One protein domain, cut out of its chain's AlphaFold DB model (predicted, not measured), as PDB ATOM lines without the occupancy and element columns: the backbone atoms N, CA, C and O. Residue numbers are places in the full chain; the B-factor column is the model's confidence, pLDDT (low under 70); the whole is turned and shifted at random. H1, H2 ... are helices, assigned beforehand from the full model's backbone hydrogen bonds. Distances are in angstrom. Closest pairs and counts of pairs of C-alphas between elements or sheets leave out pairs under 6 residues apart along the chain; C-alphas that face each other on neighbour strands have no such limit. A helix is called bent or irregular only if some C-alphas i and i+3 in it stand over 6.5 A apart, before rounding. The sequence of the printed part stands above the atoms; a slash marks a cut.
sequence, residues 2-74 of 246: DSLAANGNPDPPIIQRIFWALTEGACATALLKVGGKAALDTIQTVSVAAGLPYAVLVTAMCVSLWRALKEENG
ATOM      1  N   ASP A   2      40.787  22.622  58.640       76.75
ATOM      2  CA  ASP A   2      40.639  23.086  60.017       76.75
ATOM      3  C   ASP A   2      40.554  24.613  60.188       76.75
ATOM      4  O   ASP A   2      39.590  25.075  60.790       76.75
ATOM      5  N   SER A   3      41.465  25.413  59.620       75.38
ATOM      6  CA  SER A   3      41.419  26.880  59.800       75.38
ATOM      7  C   SER A   3      40.206  27.541  59.131       75.38
ATOM      8  O   SER A   3      39.635  28.477  59.683       75.38
ATOM      9  N   LEU A   4      39.750  27.034  57.976       76.62
ATOM     10  CA  LEU A   4      38.531  27.524  57.310       76.62
ATOM     11  C   LEU A   4      37.272  27.157  58.114       76.62
ATOM     12  O   LEU A   4      36.368  27.973  58.264       76.62
ATOM     13  N   ALA A   5      37.238  25.945  58.673       74.12
ATOM     14  CA  ALA A   5      36.127  25.459  59.488       74.12
ATOM     15  C   ALA A   5      36.097  26.057  60.910       74.12
ATOM     16  O   ALA A   5      35.078  25.965  61.587       74.12
ATOM     17  N   ALA A   6      37.188  26.680  61.361       77.25
ATOM     18  CA  ALA A   6      37.284  27.392  62.635       77.25
ATOM     19  C   ALA A   6      37.113  28.919  62.483       77.25
ATOM     20  O   ALA A   6      37.620  29.680  63.305       77.25
ATOM     21  N   ASN A   7      36.426  29.372  61.424       77.19
ATOM     22  CA  ASN A   7      36.201  30.792  61.120       77.19
ATOM     23  C   ASN A   7      37.503  31.615  61.011       77.19
ATOM     24  O   ASN A   7      37.558  32.773  61.417       77.19
ATOM     25  N   GLY A   8      38.577  31.005  60.505       75.75
ATOM     26  CA  GLY A   8      39.877  31.658  60.358       75.75
ATOM     27  C   GLY A   8      40.710  31.721  61.637       75.75
ATOM     28  O   GLY A   8      41.714  32.428  61.649       75.75
ATOM     29  N   ASN A   9      40.338  30.997  62.701       76.75
ATOM     30  CA  ASN A   9      41.176  30.910  63.896       76.75
ATOM     31  C   ASN A   9      42.554  30.309  63.525       76.75
ATOM     32  O   ASN A   9      42.588  29.206  62.966       76.75
ATOM     33  N   PRO A  10      43.675  31.002  63.810       74.06
ATOM     34  CA  PRO A  10      45.019  30.486  63.550       74.06
ATOM     35  C   PRO A  10      45.339  29.211  64.350       74.06
ATOM     36  O   PRO A  10      46.103  28.379  63.862       74.06
ATOM     37  N   ASP A  11      44.685  28.999  65.500       77.94
ATOM     38  CA  ASP A  11      44.840  27.811  66.348       77.94
ATOM     39  C   ASP A  11      43.528  27.008  66.477       77.94
ATOM     40  O   ASP A  11      42.837  27.067  67.501       77.94
ATOM     41  N   PRO A  12      43.136  26.238  65.442       77.06
ATOM     42  CA  PRO A  12      41.981  25.354  65.512       77.06
ATOM     43  C   PRO A  12      42.208  24.184  66.494       77.06
ATOM     44  O   PRO A  12      43.332  23.696  66.651       77.06
ATOM     45  N   PRO A  13      41.139  23.683  67.142       82.56
ATOM     46  CA  PRO A  13      41.231  22.638  68.157       82.56
ATOM     47  C   PRO A  13      41.809  21.329  67.599       82.56
ATOM     48  O   PRO A  13      41.449  20.865  66.517       82.56
ATOM     49  N   ILE A  14      42.671  20.678  68.384       83.81
ATOM     50  CA  ILE A  14      43.431  19.475  67.986       83.81
ATOM     51  C   ILE A  14      42.512  18.336  67.516       83.81
ATOM     52  O   ILE A  14      42.813  17.654  66.537       83.81
ATOM     53  N   ILE A  15      41.359  18.159  68.167       85.81
ATOM     54  CA  ILE A  15      40.373  17.123  67.815       85.81
ATOM     55  C   ILE A  15      39.855  17.319  66.381       85.81
ATOM     56  O   ILE A  15      39.697  16.346  65.644       85.81
ATOM     57  N   GLN A  16      39.660  18.566  65.947       83.62
ATOM     58  CA  GLN A  16      39.201  18.893  64.596       83.62
ATOM     59  C   GLN A  16      40.269  18.568  63.546       83.62
ATOM     60  O   GLN A  16      39.940  18.057  62.477       83.62
ATOM     61  N   ARG A  17      41.552  18.788  63.860       85.06
ATOM     62  CA  ARG A  17      42.670  18.406  62.981       85.06
ATOM     63  C   ARG A  17      42.734  16.893  62.768       85.06
ATOM     64  O   ARG A  17      42.826  16.441  61.629       85.06
ATOM     65  N   ILE A  18      42.630  16.116  63.849       88.31
ATOM     66  CA  ILE A  18      42.660  14.643  63.792       88.31
ATOM     67  C   ILE A  18      41.459  14.104  63.008       88.31
ATOM     68  O   ILE A  18      41.618  13.213  62.175       88.31
ATOM     69  N   PHE A  19      40.272  14.672  63.232       88.75
ATOM     70  CA  PHE A  19      39.059  14.298  62.505       88.75
ATOM     71  C   PHE A  19      39.218  14.450  60.983       88.75
ATOM     72  O   PHE A  19      38.928  13.508  60.239       88.75
ATOM     73  N   TRP A  20      39.713  15.601  60.513       88.44
ATOM     74  CA  TRP A  20      39.911  15.838  59.078       88.44
ATOM     75  C   TRP A  20      41.001  14.936  58.487       88.44
ATOM     76  O   TRP A  20      40.772  14.338  57.438       88.44
ATOM     77  N   ALA A  21      42.123  14.740  59.190       89.88
ATOM     78  CA  ALA A  21      43.204  13.862  58.732       89.88
ATOM     79  C   ALA A  21      42.755  12.395  58.572       89.88
ATOM     80  O   ALA A  21      43.063  11.750  57.568       89.88
ATOM     81  N   LEU A  22      41.990  11.864  59.535       93.88
ATOM     82  CA  LEU A  22      41.455  10.501  59.454       93.88
ATOM     83  C   LEU A  22      40.425  10.353  58.332       93.88
ATOM     84  O   LEU A  22      40.432   9.348  57.623       93.88
ATOM     85  N   THR A  23      39.559  11.351  58.151       91.75
ATOM     86  CA  THR A  23      38.517  11.318  57.115       91.75
ATOM     87  C   THR A  23      39.121  11.363  55.710       91.75
ATOM     88  O   THR A  23      38.708  10.595  54.840       91.75
ATOM     89  N   GLU A  24      40.142  12.194  55.485       90.19
ATOM     90  CA  GLU A  24      40.868  12.246  54.210       90.19
ATOM     91  C   GLU A  24      41.626  10.936  53.932       90.19
ATOM     92  O   GLU A  24      41.523  10.389  52.830       90.19
ATOM     93  N   GLY A  25      42.302  10.364  54.937       90.56
ATOM     94  CA  GLY A  25      42.983   9.069  54.808       90.56
ATOM     95  C   GLY A  25      42.028   7.901  54.530       90.56
ATOM     96  O   GLY A  25      42.313   7.036  53.694       90.56
ATOM     97  N   ALA A  26      40.858   7.892  55.176       93.00
ATOM     98  CA  ALA A  26      39.810   6.906  54.924       93.00
ATOM     99  C   ALA A  26      39.232   7.041  53.507       93.00
ATOM    100  O   ALA A  26      39.066   6.034  52.815       93.00
ATOM    101  N   CYS A  27      38.991   8.273  53.045       87.88
ATOM    102  CA  CYS A  27      38.526   8.554  51.687       87.88
ATOM    103  C   CYS A  27      39.541   8.081  50.632       87.88
ATOM    104  O   CYS A  27      39.175   7.349  49.711       87.88
ATOM    105  N   ALA A  28      40.826   8.403  50.807       87.12
ATOM    106  CA  ALA A  28      41.894   7.957  49.911       87.12
ATOM    107  C   ALA A  28      41.983   6.422  49.839       87.12
ATOM    108  O   ALA A  28      42.060   5.843  48.753       87.12
ATOM    109  N   THR A  29      41.895   5.749  50.989       89.75
ATOM    110  CA  THR A  29      41.909   4.279  51.062       89.75
ATOM    111  C   THR A  29      40.692   3.667  50.362       89.75
ATOM    112  O   THR A  29      40.826   2.685  49.627       89.75
ATOM    113  N   ALA A  30      39.505   4.251  50.545       87.56
ATOM    114  CA  ALA A  30      38.282   3.803  49.881       87.56
ATOM    115  C   ALA A  30      38.367   3.965  48.354       87.56
ATOM    116  O   ALA A  30      38.032   3.031  47.623       87.56
ATOM    117  N   LEU A  31      38.876   5.102  47.872       82.12
ATOM    118  CA  LEU A  31      39.044   5.379  46.442       82.12
ATOM    119  C   LEU A  31      40.039   4.422  45.775       82.12
ATOM    120  O   LEU A  31      39.751   3.896  44.699       82.12
ATOM    121  N   LEU A  32      41.168   4.126  46.429       85.06
ATOM    122  CA  LEU A  32      42.133   3.142  45.925       85.06
ATOM    123  C   LEU A  32      41.538   1.731  45.863       85.06
ATOM    124  O   LEU A  32      41.773   0.997  44.901       85.06
ATOM    125  N   LYS A  33      40.733   1.353  46.863       85.81
ATOM    126  CA  LYS A  33      40.103   0.030  46.916       85.81
ATOM    127  C   LYS A  33      39.021  -0.150  45.847       85.81
ATOM    128  O   LYS A  33      38.919  -1.234  45.280       85.81
ATOM    129  N   VAL A  34      38.231   0.888  45.565       84.62
ATOM    130  CA  VAL A  34      37.154   0.851  44.557       84.62
ATOM    131  C   VAL A  34      37.702   0.973  43.130       84.62
ATOM    132  O   VAL A  34      37.195   0.309  42.229       84.62
ATOM    133  N   GLY A  35      38.746   1.777  42.910       77.06
ATOM    134  CA  GLY A  35      39.287   2.045  41.572       77.06
ATOM    135  C   GLY A  35      40.113   0.907  40.950       77.06
ATOM    136  O   GLY A  35      40.278   0.862  39.728       77.06
ATOM    137  N   GLY A  36      40.639  -0.029  41.749       81.69
ATOM    138  CA  GLY A  36      41.407  -1.177  41.248       81.69
ATOM    139  C   GLY A  36      42.577  -0.766  40.338       81.69
ATOM    140  O   GLY A  36      43.363   0.111  40.680       81.69
ATOM    141  N   LYS A  37      42.699  -1.378  39.149       80.19
ATOM    142  CA  LYS A  37      43.768  -1.056  38.175       80.19
ATOM    143  C   LYS A  37      43.579   0.292  37.462       80.19
ATOM    144  O   LYS A  37      44.551   0.826  36.942       80.19
ATOM    145  N   ALA A  38      42.361   0.837  37.447       81.88
ATOM    146  CA  ALA A  38      42.022   2.119  36.820       81.88
ATOM    147  C   ALA A  38      41.892   3.264  37.847       81.88
ATOM    148  O   ALA A  38      41.385   4.341  37.525       81.88
ATOM    149  N   ALA A  39      42.346   3.045  39.089       82.31
ATOM    150  CA  ALA A  39      42.212   4.009  40.178       82.31
ATOM    151  C   ALA A  39      42.865   5.357  39.846       82.31
ATOM    152  O   ALA A  39      42.268   6.398  40.098       82.31
ATOM    153  N   LEU A  40      44.054   5.341  39.238       82.50
ATOM    154  CA  LEU A  40      44.782   6.563  38.892       82.50
ATOM    155  C   LEU A  40      44.010   7.432  37.888       82.50
ATOM    156  O   LEU A  40      43.843   8.627  38.110       82.50
ATOM    157  N   ASP A  41      43.492   6.811  36.828       83.81
ATOM    158  CA  ASP A  41      42.759   7.494  35.757       83.81
ATOM    159  C   ASP A  41      41.413   8.049  36.252       83.81
ATOM    160  O   ASP A  41      41.039   9.197  35.993       83.81
ATOM    161  N   THR A  42      40.727   7.260  37.085       81.50
ATOM    162  CA  THR A  42      39.473   7.670  37.723       81.50
ATOM    163  C   THR A  42      39.694   8.870  38.647       81.50
ATOM    164  O   THR A  42      38.971   9.861  38.558       81.50
ATOM    165  N   ILE A  43      40.710   8.817  39.517       84.12
ATOM    166  CA  ILE A  43      41.004   9.897  40.473       84.12
ATOM    167  C   ILE A  43      41.436  11.172  39.736       84.12
ATOM    168  O   ILE A  43      41.031  12.269  40.124       84.12
ATOM    169  N   GLN A  44      42.201  11.049  38.651       84.75
ATOM    170  CA  GLN A  44      42.604  12.193  37.838       84.75
ATOM    171  C   GLN A  44      41.400  12.863  37.171       84.75
ATOM    172  O   GLN A  44      41.252  14.083  37.253       84.75
ATOM    173  N   THR A  45      40.504  12.074  36.577       87.44
ATOM    174  CA  THR A  45      39.288  12.590  35.934       87.44
ATOM    175  C   THR A  45      38.384  13.303  36.939       87.44
ATOM    176  O   THR A  45      37.913  14.411  36.680       87.44
ATOM    177  N   VAL A  46      38.194  12.715  38.125       86.25
ATOM    178  CA  VAL A  46      37.407  13.324  39.210       86.25
ATOM    179  C   VAL A  46      38.052  14.618  39.709       86.25
ATOM    180  O   VAL A  46      37.344  15.597  39.933       86.25
ATOM    181  N   SER A  47      39.382  14.660  39.838       88.00
ATOM    182  CA  SER A  47      40.115  15.865  40.245       88.00
ATOM    183  C   SER A  47      39.943  17.009  39.241       88.00
ATOM    184  O   SER A  47      39.630  18.132  39.633       88.00
ATOM    185  N   VAL A  48      40.047  16.725  37.936       88.56
ATOM    186  CA  VAL A  48      39.809  17.727  36.880       88.56
ATOM    187  C   VAL A  48      38.355  18.208  36.904       88.56
ATOM    188  O   VAL A  48      38.105  19.415  36.855       88.56
ATOM    189  N   ALA A  49      37.397  17.290  37.046       87.88
ATOM    190  CA  ALA A  49      35.979  17.630  37.133       87.88
ATOM    191  C   ALA A  49      35.650  18.484  38.374       87.88
ATOM    192  O   ALA A  49      34.865  19.426  38.275       87.88
ATOM    193  N   ALA A  50      36.272  18.198  39.522       86.31
ATOM    194  CA  ALA A  50      36.105  18.961  40.761       86.31
ATOM    195  C   ALA A  50      36.858  20.306  40.748       86.31
ATOM    196  O   ALA A  50      36.408  21.272  41.366       86.31
ATOM    197  N   GLY A  51      37.981  20.395  40.029       86.50
ATOM    198  CA  GLY A  51      38.767  21.622  39.885       86.50
ATOM    199  C   GLY A  51      38.102  22.667  38.991       86.50
ATOM    200  O   GLY A  51      38.238  23.864  39.245       86.50
ATOM    201  N   LEU A  52      37.332  22.239  37.985       88.00
ATOM    202  CA  LEU A  52      36.644  23.131  37.050       88.00
ATOM    203  C   LEU A  52      35.733  24.179  37.735       88.00
ATOM    204  O   LEU A  52      35.911  25.369  37.465       88.00
ATOM    205  N   PRO A  53      34.798  23.820  38.638       81.25
ATOM    206  CA  PRO A  53      33.986  24.818  39.335       81.25
ATOM    207  C   PRO A  53      34.825  25.721  40.253       81.25
ATOM    208  O   PRO A  53      34.545  26.916  40.352       81.25
ATOM    209  N   TYR A  54      35.882  25.193  40.882       82.06
ATOM    210  CA  TYR A  54      36.779  25.991  41.720       82.06
ATOM    211  C   TYR A  54      37.559  27.032  40.901       82.06
ATOM    212  O   TYR A  54      37.683  28.180  41.322       82.06
ATOM    213  N   ALA A  55      38.001  26.681  39.692       87.44
ATOM    214  CA  ALA A  55      38.671  27.612  38.786       87.44
ATOM    215  C   ALA A  55      37.766  28.796  38.392       87.44
ATOM    216  O   ALA A  55      38.220  29.945  38.354       87.44
ATOM    217  N   VAL A  56      36.470  28.545  38.166       84.31
ATOM    218  CA  VAL A  56      35.479  29.607  37.910       84.31
ATOM    219  C   VAL A  56      35.349  30.534  39.122       84.31
ATOM    220  O   VAL A  56      35.341  31.755  38.960       84.31
ATOM    221  N   LEU A  57      35.302  29.974  40.336       84.88
ATOM    222  CA  LEU A  57      35.233  30.753  41.575       84.88
ATOM    223  C   LEU A  57      36.466  31.639  41.774       84.88
ATOM    224  O   LEU A  57      36.310  32.831  42.030       84.88
ATOM    225  N   VAL A  58      37.678  31.099  41.609       88.12
ATOM    226  CA  VAL A  58      38.922  31.880  41.735       88.12
ATOM    227  C   VAL A  58      38.956  33.010  40.706       88.12
ATOM    228  O   VAL A  58      39.281  34.144  41.050       88.12
ATOM    229  N   THR A  59      38.525  32.749  39.471       85.81
ATOM    230  CA  THR A  59      38.429  33.788  38.433       85.81
ATOM    231  C   THR A  59      37.455  34.901  38.837       85.81
ATOM    232  O   THR A  59      37.771  36.085  38.705       85.81
ATOM    233  N   ALA A  60      36.289  34.547  39.385       81.56
ATOM    234  CA  ALA A  60      35.326  35.522  39.895       81.56
ATOM    235  C   ALA A  60      35.882  36.322  41.090       81.56
ATOM    236  O   ALA A  60      35.658  37.534  41.172       81.56
ATOM    237  N   MET A  61      36.650  35.684  41.981       84.44
ATOM    238  CA  MET A  61      37.338  36.354  43.093       84.44
ATOM    239  C   MET A  61      38.377  37.357  42.584       84.44
ATOM    240  O   MET A  61      38.384  38.496  43.047       84.44
ATOM    241  N   CYS A  62      39.184  36.992  41.582       88.62
ATOM    242  CA  CYS A  62      40.138  37.905  40.949       88.62
ATOM    243  C   CYS A  62      39.444  39.137  40.347       88.62
ATOM    244  O   CYS A  62      39.901  40.260  40.554       88.62
ATOM    245  N   VAL A  63      38.316  38.951  39.649       80.81
ATOM    246  CA  VAL A  63      37.533  40.069  39.090       80.81
ATOM    247  C   VAL A  63      36.941  40.948  40.194       80.81
ATOM    248  O   VAL A  63      36.932  42.171  40.068       80.81
ATOM    249  N   SER A  64      36.458  40.345  41.279       79.81
ATOM    250  CA  SER A  64      35.878  41.078  42.412       79.81
ATOM    251  C   SER A  64      36.933  41.928  43.118       79.81
ATOM    252  O   SER A  64      36.702  43.110  43.362       79.81
ATOM    253  N   LEU A  65      38.118  41.359  43.349       86.25
ATOM    254  CA  LEU A  65      39.265  42.064  43.913       86.25
ATOM    255  C   LEU A  65      39.732  43.207  43.006       86.25
ATOM    256  O   LEU A  65      39.943  44.319  43.474       86.25
ATOM    257  N   TRP A  66      39.828  42.961  41.698       86.00
ATOM    258  CA  TRP A  66      40.181  43.995  40.723       86.00
ATOM    259  C   TRP A  66      39.190  45.167  40.729       86.00
ATOM    260  O   TRP A  66      39.595  46.325  40.650       86.00
ATOM    261  N   ARG A  67      37.885  44.882  40.835       75.75
ATOM    262  CA  ARG A  67      36.847  45.919  40.945       75.75
ATOM    263  C   ARG A  67      36.953  46.697  42.255       75.75
ATOM    264  O   ARG A  67      36.866  47.916  42.204       75.75
ATOM    265  N   ALA A  68      37.189  46.015  43.375       80.69
ATOM    266  CA  ALA A  68      37.367  46.655  44.677       80.69
ATOM    267  C   ALA A  68      38.582  47.602  44.689       80.69
ATOM    268  O   ALA A  68      38.470  48.741  45.126       80.69
ATOM    269  N   LEU A  69      39.712  47.178  44.111       86.00
ATOM    270  CA  LEU A  69      40.912  48.018  43.991       86.00
ATOM    271  C   LEU A  69      40.696  49.233  43.077       86.00
ATOM    272  O   LEU A  69      41.230  50.310  43.329       86.00
ATOM    273  N   LYS A  70      39.905  49.084  42.008       80.50
ATOM    274  CA  LYS A  70      39.535  50.206  41.131       80.50
ATOM    275  C   LYS A  70      38.624  51.229  41.810       80.50
ATOM    276  O   LYS A  70      38.713  52.411  41.490       80.50
ATOM    277  N   GLU A  71      37.749  50.776  42.701       79.25
ATOM    278  CA  GLU A  71      36.896  51.646  43.514       79.25
ATOM    279  C   GLU A  71      37.735  52.431  44.533       79.25
ATOM    280  O   GLU A  71      37.566  53.641  44.658       79.25
ATOM    281  N   GLU A  72      38.709  51.777  45.172       81.38
ATOM    282  CA  GLU A  72      39.652  52.423  46.094       81.38
ATOM    283  C   GLU A  72      40.557  53.458  45.395       81.38
ATOM    284  O   GLU A  72      40.797  54.535  45.939       81.38
ATOM    285  N   ASN A  73      40.995  53.186  44.160       84.56
ATOM    286  CA  ASN A  73      41.809  54.116  43.364       84.56
ATOM    287  C   ASN A  73      41.027  55.312  42.783       84.56
ATOM    288  O   ASN A  73      41.630  56.168  42.138       84.56
ATOM    289  N   GLY A  74      39.706  55.396  42.978       75.38
ATOM    290  CA  GLY A  74      38.892  56.524  42.505       75.38
ATOM    291  C   GLY A  74      38.633  56.563  40.991       75.38
ATOM    292  O   GLY A  74      38.003  57.502  40.506       75.38
TER     293      GLY A  74
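AT A GLANCE: This is residues 2 to 74 of the 246 residues of the protein "High-affinity choline transport" of Paramuricea clavata (UniProt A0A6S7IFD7). Picture an open V made by one long helix, H2, bent sharply near residues 35 and 36, with arm H2a on one side and the longer arm H2b on the other. At the free end of H2a the short helix H1 and its link fold back toward the inner side of the V, while residues 44 to 74, of which 44 to 72 belong to H2, stick out free. The printed part has 73 residues, with two named helices in the order H1, H2 and no named strand; the class is all helix. It is extended, with a radius of gyration of the C-alphas of 18.4 A, and flat, spanning 58 by 33 by 10 A.

IN THESE COORDINATES: Find C-alpha 2 at (40.639, 23.086, 60.017), where H1, residues 2 to 5, begins. H2, residues 14 to 72, was assigned as one helix by its hydrogen bonds but is bent: C-alphas 34 and 37 are 9.4 A apart. Its arm H2a, residues 14 to 34, starts at C-alpha 14, (43.431, 19.475, 67.986), and is 30.6 A long. Arm H2b, residues 37 to 72, runs 54.2 A to C-alpha 72 at (39.652, 52.423, 46.094). H2b is irregular, with C-alphas 37 and 40 at 7.7 A, and has a kink of 29 degrees near residue 52.

HOW THE PARTS SIT: Look at residues 16 to 20 of H2a, which alone only just touch H1, with 3 pairs of C-alphas within 8 A; the closest are those of Asp 2 and Arg 17, 5.9 A. At the bend, residues 31 to 32 of H2a and 39 to 43 of H2b only just touch, again with 3 pairs, the closest C-alphas being those of Leu 32 and Ala 39, 5.8 A. These arms run opposite ways at a steep tilt of 45 degrees. H1 and H2b are apart. Every O i to N i+4 pair is within hydrogen-bond range in H2a, and 29 of 32 in H2b; H1 is too short for such a pair.

THE WHOLE: The two C-alphas farthest apart, Lys 37 and Gly 74, are 57.9 A from each other. The printed part has no cut, and the link from H1 to H2, 8 residues, is short. The mean pLDDT of the printed part is 83.7, and no printed residue is under 70.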